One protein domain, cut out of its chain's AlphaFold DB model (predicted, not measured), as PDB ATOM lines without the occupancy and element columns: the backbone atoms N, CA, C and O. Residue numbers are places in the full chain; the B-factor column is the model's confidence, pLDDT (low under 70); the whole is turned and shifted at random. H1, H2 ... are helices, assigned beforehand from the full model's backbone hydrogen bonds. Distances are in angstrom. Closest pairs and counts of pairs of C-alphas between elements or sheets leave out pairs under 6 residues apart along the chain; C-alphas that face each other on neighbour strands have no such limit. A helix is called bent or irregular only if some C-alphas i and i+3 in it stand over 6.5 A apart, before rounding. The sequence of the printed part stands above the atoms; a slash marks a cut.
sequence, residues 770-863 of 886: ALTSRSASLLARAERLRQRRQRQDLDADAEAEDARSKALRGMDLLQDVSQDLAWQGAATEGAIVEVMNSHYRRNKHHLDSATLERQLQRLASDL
ATOM      1  N   ALA A 770     170.666 228.965  92.094       54.19
ATOM      2  CA  ALA A 770     170.501 227.950  93.131       54.19
ATOM      3  C   ALA A 770     169.274 227.061  92.852       54.19
ATOM      4  O   ALA A 770     169.332 225.839  93.041       54.19
ATOM      5  N   LEU A 771     168.186 227.642  92.338       54.25
ATOM      6  CA  LEU A 771     166.963 226.918  91.981       54.25
ATOM      7  C   LEU A 771     167.137 226.034  90.736       54.25
ATOM      8  O   LEU A 771     166.709 224.874  90.760       54.25
ATOM      9  N   THR A 772     167.826 226.511  89.692       59.28
ATOM     10  CA  THR A 772     168.106 225.700  88.488       59.28
ATOM     11  C   THR A 772     169.009 224.500  88.787       59.28
ATOM     12  O   THR A 772     168.789 223.419  88.237       59.28
ATOM     13  N   SER A 773     169.949 224.619  89.736       64.69
ATOM     14  CA  SER A 773     170.763 223.475  90.183       64.69
ATOM     15  C   SER A 773     169.904 222.323  90.738       64.69
ATOM     16  O   SER A 773     170.177 221.145  90.484       64.69
ATOM     17  N   ARG A 774     168.815 222.647  91.453       69.62
ATOM     18  CA  ARG A 774     167.925 221.653  92.065       69.62
ATOM     19  C   ARG A 774     167.030 220.983  91.030       69.62
ATOM     20  O   ARG A 774     166.950 219.754  91.044       69.62
ATOM     21  N   SER A 775     166.410 221.734  90.119       77.50
ATOM     22  CA  SER A 775     165.573 221.151  89.060       77.50
ATOM     23  C   SER A 775     166.391 220.262  88.113       77.50
ATOM     24  O   SER A 775     165.992 219.122  87.864       77.50
ATOM     25  N   ALA A 776     167.588 220.698  87.704       78.38
ATOM     26  CA  ALA A 776     168.521 219.881  86.926       78.38
ATOM     27  C   ALA A 776     168.904 218.578  87.656       78.38
ATOM     28  O   ALA A 776     168.888 217.501  87.057       78.38
ATOM     29  N   SER A 777     169.171 218.638  88.969       78.50
ATOM     30  CA  SER A 777     169.490 217.442  89.769       78.50
ATOM     31  C   SER A 777     168.338 216.423  89.840       78.50
ATOM     32  O   SER A 777     168.580 215.214  89.875       78.50
ATOM     33  N   LEU A 778     167.084 216.894  89.827       81.38
ATOM     34  CA  LEU A 778     165.891 216.045  89.847       81.38
ATOM     35  C   LEU A 778     165.627 215.414  88.475       81.38
ATOM     36  O   LEU A 778     165.364 214.212  88.412       81.38
ATOM     37  N   LEU A 779     165.779 216.179  87.390       89.25
ATOM     38  CA  LEU A 779     165.683 215.671  86.018       89.25
ATOM     39  C   LEU A 779     166.751 214.602  85.746       89.25
ATOM     40  O   LEU A 779     166.407 213.481  85.372       89.25
ATOM     41  N   ALA A 780     168.020 214.875  86.066       87.44
ATOM     42  CA  ALA A 780     169.108 213.902  85.933       87.44
ATOM     43  C   ALA A 780     168.893 212.639  86.795       87.44
ATOM     44  O   ALA A 780     169.332 211.543  86.437       87.44
ATOM     45  N   ARG A 781     168.196 212.750  87.936       87.56
ATOM     46  CA  ARG A 781     167.814 211.592  88.762       87.56
ATOM     47  C   ARG A 781     166.674 210.781  88.141       87.56
ATOM     48  O   ARG A 781     166.724 209.554  88.204       87.56
ATOM     49  N   ALA A 782     165.679 211.433  87.541       87.50
ATOM     50  CA  ALA A 782     164.600 210.767  86.812       87.50
ATOM     51  C   ALA A 782     165.126 210.056  85.552       87.50
ATOM     52  O   ALA A 782     164.761 208.912  85.283       87.50
ATOM     53  N   GLU A 783     166.053 210.684  84.828       92.19
ATOM     54  CA  GLU A 783     166.700 210.098  83.655       92.19
ATOM     55  C   GLU A 783     167.536 208.863  84.020       92.19
ATOM     56  O   GLU A 783     167.347 207.800  83.433       92.19
ATOM     57  N   ARG A 784     168.367 208.936  85.072       92.88
ATOM     58  CA  ARG A 784     169.105 207.766  85.593       92.88
ATOM     59  C   ARG A 784     168.183 206.620  86.023       92.88
ATOM     60  O   ARG A 784     168.591 205.464  85.952       92.88
ATOM     61  N   LEU A 785     166.953 206.905  86.461       90.62
ATOM     62  CA  LEU A 785     165.953 205.874  86.764       90.62
ATOM     63  C   LEU A 785     165.347 205.254  85.494       90.62
ATOM     64  O   LEU A 785     165.155 204.039  85.472       90.62
ATOM     65  N   ARG A 786     165.111 206.037  84.431       91.69
ATOM     66  CA  ARG A 786     164.705 205.521  83.106       91.69
ATOM     67  C   ARG A 786     165.801 204.650  82.488       91.69
ATOM     68  O   ARG A 786     165.538 203.494  82.181       91.69
ATOM     69  N   GLN A 787     167.037 205.153  82.427       91.12
ATOM     70  CA  GLN A 787     168.202 204.409  81.934       91.12
ATOM     71  C   GLN A 787     168.458 203.128  82.747       91.12
ATOM     72  O   GLN A 787     168.880 202.115  82.194       91.12
ATOM     73  N   ARG A 788     168.195 203.142  84.065       91.50
ATOM     74  CA  ARG A 788     168.290 201.937  84.897       91.50
ATOM     75  C   ARG A 788     167.203 200.913  84.562       91.50
ATOM     76  O   ARG A 788     167.542 199.740  84.504       91.50
ATOM     77  N   ARG A 789     165.947 201.331  84.345       91.31
ATOM     78  CA  ARG A 789     164.881 200.417  83.894       91.31
ATOM     79  C   ARG A 789     165.250 199.793  82.554       91.31
ATOM     80  O   ARG A 789     165.463 198.595  82.531       91.31
ATOM     81  N   GLN A 790     165.546 200.607  81.539       91.38
ATOM     82  CA  GLN A 790     165.950 200.132  80.206       91.38
ATOM     83  C   GLN A 790     167.106 199.120  80.237       91.38
ATOM     84  O   GLN A 790     167.114 198.180  79.453       91.38
ATOM     85  N   ARG A 791     168.079 199.277  81.148       90.50
ATOM     86  CA  ARG A 791     169.128 198.265  81.355       90.50
ATOM     87  C   ARG A 791     168.600 196.988  82.000       90.50
ATOM     88  O   ARG A 791     168.917 195.924  81.505       90.50
ATOM     89  N   GLN A 792     167.780 197.085  83.047       89.56
ATOM     90  CA  GLN A 792     167.152 195.914  83.672       89.56
ATOM     91  C   GLN A 792     166.196 195.173  82.722       89.56
ATOM     92  O   GLN A 792     166.079 193.959  82.833       89.56
ATOM     93  N   ASP A 793     165.550 195.888  81.800       89.69
ATOM     94  CA  ASP A 793     164.686 195.316  80.766       89.69
ATOM     95  C   ASP A 793     165.545 194.533  79.743       89.69
ATOM     96  O   ASP A 793     165.305 193.350  79.516       89.69
ATOM     97  N   LEU A 794     166.636 195.132  79.239       90.56
ATOM     98  CA  LEU A 794     167.611 194.466  78.354       90.56
ATOM     99  C   LEU A 794     168.355 193.293  79.025       90.56
ATOM    100  O   LEU A 794     168.605 192.276  78.379       90.56
ATOM    101  N   ASP A 795     168.710 193.420  80.307       89.81
ATOM    102  CA  ASP A 795     169.319 192.345  81.099       89.81
ATOM    103  C   ASP A 795     168.334 191.162  81.233       89.81
ATOM    104  O   ASP A 795     168.735 190.004  81.111       89.81
ATOM    105  N   ALA A 796     167.037 191.439  81.429       86.31
ATOM    106  CA  ALA A 796     165.991 190.420  81.529       86.31
ATOM    107  C   ALA A 796     165.688 189.734  80.186       86.31
ATOM    108  O   ALA A 796     165.504 188.515  80.162       86.31
ATOM    109  N   ASP A 797     165.688 190.474  79.072       88.75
ATOM    110  CA  ASP A 797     165.574 189.892  77.729       88.75
ATOM    111  C   ASP A 797     166.764 188.962  77.426       88.75
ATOM    112  O   ASP A 797     166.571 187.841  76.952       88.75
ATOM    113  N   ALA A 798     167.988 189.361  77.790       88.62
ATOM    114  CA  ALA A 798     169.181 188.526  77.632       88.62
ATOM    115  C   ALA A 798     169.145 187.255  78.510       88.62
ATOM    116  O   ALA A 798     169.504 186.169  78.042       88.62
ATOM    117  N   GLU A 799     168.674 187.348  79.761       85.12
ATOM    118  CA  GLU A 799     168.433 186.167  80.606       85.12
ATOM    119  C   GLU A 799     167.339 185.255  80.019       85.12
ATOM    120  O   GLU A 799     167.464 184.026  80.074       85.12
ATOM    121  N   ALA A 800     166.295 185.824  79.405       81.94
ATOM    122  CA  ALA A 800     165.232 185.069  78.747       81.94
ATOM    123  C   ALA A 800     165.708 184.357  77.466       81.94
ATOM    124  O   ALA A 800     165.291 183.223  77.213       81.94
ATOM    125  N   GLU A 801     166.597 184.963  76.675       83.38
ATOM    126  CA  GLU A 801     167.198 184.307  75.508       83.38
ATOM    127  C   GLU A 801     168.139 183.165  75.902       83.38
ATOM    128  O   GLU A 801     167.984 182.060  75.382       83.38
ATOM    129  N   ASP A 802     169.033 183.347  76.880       83.38
ATOM    130  CA  ASP A 802     169.880 182.244  77.360       83.38
ATOM    131  C   ASP A 802     169.041 181.126  78.010       83.38
ATOM    132  O   ASP A 802     169.325 179.941  77.811       83.38
ATOM    133  N   ALA A 803     167.943 181.453  78.703       75.12
ATOM    134  CA  ALA A 803     166.981 180.457  79.179       75.12
ATOM    135  C   ALA A 803     166.342 179.656  78.024       75.12
ATOM    136  O   ALA A 803     166.283 178.424  78.100       75.12
ATOM    137  N   ARG A 804     165.938 180.309  76.923       81.00
ATOM    138  CA  ARG A 804     165.451 179.632  75.701       81.00
ATOM    139  C   ARG A 804     166.544 178.764  75.070       81.00
ATOM    140  O   ARG A 804     166.305 177.589  74.800       81.00
ATOM    141  N   SER A 805     167.763 179.278  74.914       78.81
ATOM    142  CA  SER A 805     168.906 178.529  74.371       78.81
ATOM    143  C   SER A 805     169.327 177.352  75.260       78.81
ATOM    144  O   SER A 805     169.854 176.356  74.767       78.81
ATOM    145  N   LYS A 806     169.118 177.426  76.579       77.62
ATOM    146  CA  LYS A 806     169.293 176.300  77.515       77.62
ATOM    147  C   LYS A 806     168.160 175.276  77.414       77.62
ATOM    148  O   LYS A 806     168.435 174.089  77.548       77.62
ATOM    149  N   ALA A 807     166.924 175.706  77.162       72.81
ATOM    150  CA  ALA A 807     165.789 174.805  76.951       72.81
ATOM    151  C   ALA A 807     165.895 174.029  75.624       72.81
ATOM    152  O   ALA A 807     165.592 172.837  75.606       72.81
ATOM    153  N   LEU A 808     166.392 174.669  74.557       76.75
ATOM    154  CA  LEU A 808     166.692 174.022  73.271       76.75
ATOM    155  C   LEU A 808     167.789 172.959  73.415       76.75
ATOM    156  O   LEU A 808     167.540 171.802  73.103       76.75
ATOM    157  N   ARG A 809     168.934 173.299  74.030       78.94
ATOM    158  CA  ARG A 809     169.995 172.323  74.373       78.94
ATOM    159  C   ARG A 809     169.529 171.214  75.330       78.94
ATOM    160  O   ARG A 809     170.165 170.171  75.440       78.94
ATOM    161  N   GLY A 810     168.418 171.436  76.034       79.06
ATOM    162  CA  GLY A 810     167.729 170.414  76.816       79.06
ATOM    163  C   GLY A 810     167.009 169.369  75.959       79.06
ATOM    164  O   GLY A 810     166.849 168.249  76.425       79.06
ATOM    165  N   MET A 811     166.601 169.692  74.725       74.12
ATOM    166  CA  MET A 811     165.994 168.721  73.805       74.12
ATOM    167  C   MET A 811     167.024 167.791  73.168       74.12
ATOM    168  O   MET A 811     166.770 166.592  73.133       74.12
ATOM    169  N   ASP A 812     168.203 168.291  72.792       78.25
ATOM    170  CA  ASP A 812     169.319 167.446  72.336       78.25
ATOM    171  C   ASP A 812     169.648 166.385  73.413       78.25
ATOM    172  O   ASP A 812     169.632 165.180  73.170       78.25
ATOM    173  N   LEU A 813     169.785 166.840  74.666       76.12
ATOM    174  CA  LEU A 813     169.994 166.004  75.856       76.12
ATOM    175  C   LEU A 813     168.846 165.030  76.174       76.12
ATOM    176  O   LEU A 813     169.071 164.038  76.871       76.12
ATOM    177  N   LEU A 814     167.620 165.306  75.727       77.44
ATOM    178  CA  LEU A 814     166.501 164.367  75.823       77.44
ATOM    179  C   LEU A 814     166.553 163.324  74.710       77.44
ATOM    180  O   LEU A 814     166.235 162.164  74.959       77.44
ATOM    181  N   GLN A 815     166.958 163.725  73.506       80.69
ATOM    182  CA  GLN A 815     167.083 162.838  72.359       80.69
ATOM    183  C   GLN A 815     168.203 161.811  72.583       80.69
ATOM    184  O   GLN A 815     167.974 160.624  72.346       80.69
ATOM    185  N   ASP A 816     169.339 162.229  73.151       79.06
ATOM    186  CA  ASP A 816     170.413 161.337  73.618       79.06
ATOM    187  C   ASP A 816     169.902 160.331  74.667       79.06
ATOM    188  O   ASP A 816     170.068 159.122  74.515       79.06
ATOM    189  N   VAL A 817     169.197 160.801  75.707       76.62
ATOM    190  CA  VAL A 817     168.654 159.923  76.764       76.62
ATOM    191  C   VAL A 817     167.571 158.980  76.236       76.62
ATOM    192  O   VAL A 817     167.471 157.845  76.701       76.62
ATOM    193  N   SER A 818     166.763 159.411  75.263       76.38
ATOM    194  CA  SER A 818     165.754 158.549  74.642       76.38
ATOM    195  C   SER A 818     166.390 157.438  73.796       76.38
ATOM    196  O   SER A 818     165.906 156.308  73.826       76.38
ATOM    197  N   GLN A 819     167.523 157.714  73.138       80.31
ATOM    198  CA  GLN A 819     168.339 156.693  72.480       80.31
ATOM    199  C   GLN A 819     168.966 155.735  73.503       80.31
ATOM    200  O   GLN A 819     168.771 154.530  73.378       80.31
ATOM    201  N   ASP A 820     169.638 156.237  74.547       74.81
ATOM    202  CA  ASP A 820     170.217 155.409  75.623       74.81
ATOM    203  C   ASP A 820     169.179 154.482  76.287       74.81
ATOM    204  O   ASP A 820     169.506 153.364  76.693       74.81
ATOM    205  N   LEU A 821     167.924 154.932  76.403       73.25
ATOM    206  CA  LEU A 821     166.800 154.131  76.893       73.25
ATOM    207  C   LEU A 821     166.321 153.100  75.861       73.25
ATOM    208  O   LEU A 821     166.080 151.955  76.237       73.25
ATOM    209  N   ALA A 822     166.239 153.453  74.576       75.81
ATOM    210  CA  ALA A 822     165.898 152.508  73.508       75.81
ATOM    211  C   ALA A 822     166.949 151.388  73.360       75.81
ATOM    212  O   ALA A 822     166.586 150.222  73.202       75.81
ATOM    213  N   TRP A 823     168.240 151.706  73.516       77.06
ATOM    214  CA  TRP A 823     169.338 150.725  73.580       77.06
ATOM    215  C   TRP A 823     169.233 149.758  74.776       77.06
ATOM    216  O   TRP A 823     169.847 148.691  74.751       77.06
ATOM    217  N   GLN A 824     168.450 150.089  75.811       73.12
ATOM    218  CA  GLN A 824     168.163 149.212  76.958       73.12
ATOM    219  C   GLN A 824     166.889 148.362  76.772       73.12
ATOM    220  O   GLN A 824     166.557 147.556  77.642       73.12
ATOM    221  N   GLY A 825     166.193 148.491  75.636       75.62
ATOM    222  CA  GLY A 825     164.993 147.721  75.310       75.62
ATOM    223  C   GLY A 825     163.714 148.280  75.942       75.62
ATOM    224  O   GLY A 825     163.535 149.488  76.071       75.62
ATOM    225  N   ALA A 826     162.783 147.391  76.303       56.88
ATOM    226  CA  ALA A 826     161.439 147.749  76.764       56.88
ATOM    227  C   ALA A 826     161.423 148.345  78.190       56.88
ATOM    228  O   ALA A 826     161.022 147.698  79.161       56.88
ATOM    229  N   ALA A 827     161.854 149.600  78.322       71.94
ATOM    230  CA  ALA A 827     161.768 150.360  79.561       71.94
ATOM    231  C   ALA A 827     160.303 150.670  79.929       71.94
ATOM    232  O   ALA A 827     159.504 151.094  79.096       71.94
ATOM    233  N   THR A 828     159.948 150.500  81.204       80.94
ATOM    234  CA  THR A 828     158.625 150.917  81.703       80.94
ATOM    235  C   THR A 828     158.535 152.443  81.798       80.94
ATOM    236  O   THR A 828     159.534 153.108  82.065       80.94
ATOM    237  N   GLU A 829     157.325 152.996  81.661       76.75
ATOM    238  CA  GLU A 829     157.031 154.436  81.800       76.75
ATOM    239  C   GLU A 829     157.709 155.059  83.038       76.75
ATOM    240  O   GLU A 829     158.391 156.079  82.947       76.75
ATOM    241  N   GLY A 830     157.603 154.391  84.194       79.44
ATOM    242  CA  GLY A 830     158.234 154.837  85.437       79.44
ATOM    243  C   GLY A 830     159.766 154.857  85.384       79.44
ATOM    244  O   GLY A 830     160.372 155.780  85.924       79.44
ATOM    245  N   ALA A 831     160.395 153.891  84.705       75.81
ATOM    246  CA  ALA A 831     161.848 153.849  84.535       75.81
ATOM    247  C   ALA A 831     162.347 154.960  83.597       75.81
ATOM    248  O   ALA A 831     163.337 155.617  83.913       75.81
ATOM    249  N   ILE A 832     161.632 155.227  82.496       76.31
ATOM    250  CA  ILE A 832     161.914 156.345  81.578       76.31
ATOM    251  C   ILE A 832     161.874 157.673  82.350       76.31
ATOM    252  O   ILE A 832     162.847 158.432  82.358       76.31
ATOM    253  N   VAL A 833     160.779 157.916  83.079       77.25
ATOM    254  CA  VAL A 833     160.585 159.135  83.875       77.25
ATOM    255  C   VAL A 833     161.625 159.260  84.996       77.25
ATOM    256  O   VAL A 833     162.111 160.367  85.243       77.25
ATOM    257  N   GLU A 834     162.018 158.170  85.664       80.88
ATOM    258  CA  GLU A 834     163.046 158.206  86.713       80.88
ATOM    259  C   GLU A 834     164.455 158.456  86.151       80.88
ATOM    260  O   GLU A 834     165.161 159.329  86.664       80.88
ATOM    261  N   VAL A 835     164.852 157.773  85.069       79.69
ATOM    262  CA  VAL A 835     166.149 157.987  84.401       79.69
ATOM    263  C   VAL A 835     166.277 159.441  83.954       79.69
ATOM    264  O   VAL A 835     167.264 160.099  84.301       79.69
ATOM    265  N   MET A 836     165.253 159.984  83.296       75.12
ATOM    266  CA  MET A 836     165.226 161.378  82.850       75.12
ATOM    267  C   MET A 836     165.277 162.378  84.009       75.12
ATOM    268  O   MET A 836     166.119 163.280  84.001       75.12
ATOM    269  N   ASN A 837     164.462 162.193  85.055       78.19
ATOM    270  CA  ASN A 837     164.542 163.027  86.261       78.19
ATOM    271  C   ASN A 837     165.930 162.950  86.919       78.19
ATOM    272  O   ASN A 837     166.426 163.954  87.437       78.19
ATOM    273  N   SER A 838     166.587 161.785  86.888       79.81
ATOM    274  CA  SER A 838     167.952 161.632  87.395       79.81
ATOM    275  C   SER A 838     168.970 162.406  86.548       79.81
ATOM    276  O   SER A 838     169.857 163.048  87.114       79.81
ATOM    277  N   HIS A 839     168.818 162.420  85.219       73.81
ATOM    278  CA  HIS A 839     169.724 163.118  84.306       73.81
ATOM    279  C   HIS A 839     169.599 164.642  84.443       73.81
ATOM    280  O   HIS A 839     170.599 165.331  84.645       73.81
ATOM    281  N   TYR A 840     168.368 165.162  84.487       75.44
ATOM    282  CA  TYR A 840     168.096 166.585  84.720       75.44
ATOM    283  C   TYR A 840     168.662 167.076  86.059       75.44
ATOM    284  O   TYR A 840     169.330 168.113  86.113       75.44
ATOM    285  N   ARG A 841     168.475 166.297  87.136       77.75
ATOM    286  CA  ARG A 841     169.036 166.603  88.464       77.75
ATOM    287  C   ARG A 841     170.568 166.587  88.482       77.75
ATOM    288  O   ARG A 841     171.159 167.414  89.171       77.75
ATOM    289  N   ARG A 842     171.216 165.682  87.735       78.31
ATOM    290  CA  ARG A 842     172.687 165.633  87.598       78.31
ATOM    291  C   ARG A 842     173.226 166.847  86.838       78.31
ATOM    292  O   ARG A 842     174.187 167.466  87.293       78.31
ATOM    293  N   ASN A 843     172.567 167.225  85.745       73.25
ATOM    294  CA  ASN A 843     173.033 168.271  84.830       73.25
ATOM    295  C   ASN A 843     172.607 169.695  85.252       73.25
ATOM    296  O   ASN A 843     172.958 170.667  84.591       73.25
ATOM    297  N   LYS A 844     171.903 169.839  86.389       72.81
ATOM    298  CA  LYS A 844     171.434 171.115  86.972       72.81
ATOM    299  C   LYS A 844     170.502 171.935  86.066       72.81
ATOM    300  O   LYS A 844     170.389 173.149  86.239       72.81
ATOM    301  N   HIS A 845     169.801 171.296  85.132       69.94
ATOM    302  CA  HIS A 845     168.769 171.983  84.361       69.94
ATOM    303  C   HIS A 845     167.541 172.205  85.250       69.94
ATOM    304  O   HIS A 845     166.812 171.267  85.567       69.94
ATOM    305  N   HIS A 846     167.320 173.459  85.651       62.84
ATOM    306  CA  HIS A 846     166.131 173.909  86.382       62.84
ATOM    307  C   HIS A 846     164.909 173.999  85.451       62.84
ATOM    308  O   HIS A 846     164.343 175.067  85.245       62.84
ATOM    309  N   LEU A 847     164.538 172.867  84.853       66.38
ATOM    310  CA  LEU A 847     163.302 172.699  84.099       66.38
ATOM    311  C   LEU A 847     162.283 171.996  84.998       66.38
ATOM    312  O   LEU A 847     162.539 170.902  85.504       66.38
ATOM    313  N   ASP A 848     161.144 172.651  85.217       78.56
ATOM    314  CA  ASP A 848     160.059 172.117  86.038       78.56
ATOM    315  C   ASP A 848     159.486 170.825  85.444       78.56
ATOM    316  O   ASP A 848     159.482 170.623  84.225       78.56
ATOM    317  N   SER A 849     158.940 169.956  86.300       72.94
ATOM    318  CA  SER A 849     158.423 168.643  85.885       72.94
ATOM    319  C   SER A 849     157.335 168.738  84.813       72.94
ATOM    320  O   SER A 849     157.305 167.909  83.913       72.94
ATOM    321  N   ALA A 850     156.500 169.781  84.850       75.50
ATOM    322  CA  ALA A 850     155.481 170.032  83.829       75.50
ATOM    323  C   ALA A 850     156.072 170.418  82.457       75.50
ATOM    324  O   ALA A 850     155.412 170.245  81.434       75.50
ATOM    325  N   THR A 851     157.301 170.940  82.409       79.19
ATOM    326  CA  THR A 851     158.006 171.230  81.151       79.19
ATOM    327  C   THR A 851     158.711 169.979  80.631       79.19
ATOM    328  O   THR A 851     158.624 169.705  79.438       79.19
ATOM    329  N   LEU A 852     159.309 169.172  81.521       76.38
ATOM    330  CA  LEU A 852     159.818 167.832  81.192       76.38
ATOM    331  C   LEU A 852     158.710 166.952  80.583       76.38
ATOM    332  O   LEU A 852     158.915 166.325  79.551       76.38
ATOM    333  N   GLU A 853     157.522 166.948  81.191       79.69
ATOM    334  CA  GLU A 853     156.354 166.180  80.743       79.69
ATOM    335  C   GLU A 853     155.845 166.637  79.365       79.69
ATOM    336  O   GLU A 853     155.587 165.806  78.498       79.69
ATOM    337  N   ARG A 854     155.802 167.950  79.096       81.75
ATOM    338  CA  ARG A 854     155.486 168.477  77.752       81.75
ATOM    339  C   ARG A 854     156.558 168.144  76.714       81.75
ATOM    340  O   ARG A 854     156.222 167.920  75.554       81.75
ATOM    341  N   GLN A 855     157.840 168.131  77.091       78.12
ATOM    342  CA  GLN A 855     158.916 167.718  76.186       78.12
ATOM    343  C   GLN A 855     158.851 166.209  75.895       78.12
ATOM    344  O   GLN A 855     159.027 165.820  74.745       78.12
ATOM    345  N   LEU A 856     158.491 165.382  76.884       76.50
ATOM    346  CA  LEU A 856     158.162 163.964  76.693       76.50
ATOM    347  C   LEU A 856     156.988 163.760  75.734       76.50
ATOM    348  O   LEU A 856     157.095 162.959  74.814       76.50
ATOM    349  N   GLN A 857     155.890 164.494  75.919       81.06
ATOM    350  CA  GLN A 857     154.709 164.397  75.054       81.06
ATOM    351  C   GLN A 857     155.015 164.789  73.602       81.06
ATOM    352  O   GLN A 857     154.502 164.147  72.692       81.06
ATOM    353  N   ARG A 858     155.886 165.785  73.377       79.81
ATOM    354  CA  ARG A 858     156.383 166.139  72.033       79.81
ATOM    355  C   ARG A 858     157.263 165.045  71.440       79.81
ATOM    356  O   ARG A 858     156.989 164.564  70.351       79.81
ATOM    357  N   LEU A 859     158.255 164.566  72.189       75.00
ATOM    358  CA  LEU A 859     159.095 163.460  71.725       75.00
ATOM    359  C   LEU A 859     158.270 162.201  71.430       75.00
ATOM    360  O   LEU A 859     158.595 161.499  70.486       75.00
ATOM    361  N   ALA A 860     157.174 161.952  72.153       73.62
ATOM    362  CA  ALA A 860     156.233 160.862  71.885       73.62
ATOM    363  C   ALA A 860     155.223 161.137  70.745       73.62
ATOM    364  O   ALA A 860     154.612 160.189  70.255       73.62
ATOM    365  N   SER A 861     155.027 162.388  70.306       76.06
ATOM    366  CA  SER A 861     154.286 162.692  69.067       76.06
ATOM    367  C   SER A 861     155.174 162.606  67.827       76.06
ATOM    368  O   SER A 861     154.704 162.201  66.761       76.06
ATOM    369  N   ASP A 862     156.448 162.964  67.982       72.12
ATOM    370  CA  ASP A 862     157.451 162.977  66.918       72.12
ATOM    371  C   ASP A 862     157.969 161.548  66.671       72.12
ATOM    372  O   ASP A 862     157.969 161.054  65.540       72.12
ATOM    373  N   LEU A 863     158.296 160.821  67.748       62.31
ATOM    374  CA  LEU A 863     158.468 159.370  67.739       62.31
ATOM    375  C   LEU A 863     157.093 158.699  67.640       62.31
ATOM    376  O   LEU A 863     156.547 158.226  68.637       62.31
TER     377      LEU A 863
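Overview. This is residues 770 to 863 of the 886 residues of the protein "Predicted protein" of Monosiga brevicollis (UniProt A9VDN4). One very long helix, H1, makes the length of this model, and after residue 822 the backbone folds back into a small head in which two short helices, H2 and H3, lie near the last part of H1, each at a steep tilt to it. Residues 770 to 802 of H1 stick out from that head as a long bare arm. The printed part has 94 residues with three named helices, in the order H1, H2, H3, and no named strand; the class is all helix. The whole is extended, with a radius of gyration of the C-alphas of 23.5 A, and spans 82 by 23 by 17 A along its three main axes.

Along the chain. H1 is residues 770 to 822, from C-alpha 770 at (170.501, 227.950, 93.131) to C-alpha 822 at (165.898, 152.508, 73.508), 78.1 A from first to last C-alpha. H2 is residues 829 to 843, 21.4 A long, and begins with C-alpha 829 at (157.031, 154.436, 81.800). H3 is residues 849 to 862, 19.8 A long, and ends with C-alpha 862 at (157.451, 162.977, 66.918). No helix is bent or irregular.

Arrangement. H1 and H2 only just touch, with 3 pairs of C-alphas within 8 A. The closest C-alphas of the two are those of Leu 821 and Ile 832, 7.1 A apart. H1 touches H2 with residues 814 to 821 alone, and H2 touches H1 with residues 832 to 836 alone. They run opposite ways at a steep tilt of 45 degrees. H1 and H3 are close but not clearly touching; their closest C-alphas are those of Met 811 and Gln 855, 7.5 A apart. These two run the same way at a steep tilt of 51 degrees. H2 and H3 are near each other, with 11 pairs of C-alphas within 10 A and the closest pair at 8.3 A. In H2 and H3 every O i to N i+4 pair is within hydrogen-bond range; in H1, 47 of 49 are.

Size, cuts and confidence. The C-alphas of Ala 770 and Gly 825 are the two farthest apart, at 82.4 A. Residues 770 to 802, which belong to H1, and residues 823 to 830 stand free. Without these stretches the body has 53 residues, spans 27 by 21 by 18 A and has a radius of gyration of 10.3 A. The printed part has no cut. The link from H1 to H2, with 6 residues between them, is short, and that from H2 to H3, with 5, is tight. The mean pLDDT of the printed part is 78.5; residues 770 to 774, 826, 845 to 847 and 863 are under 70.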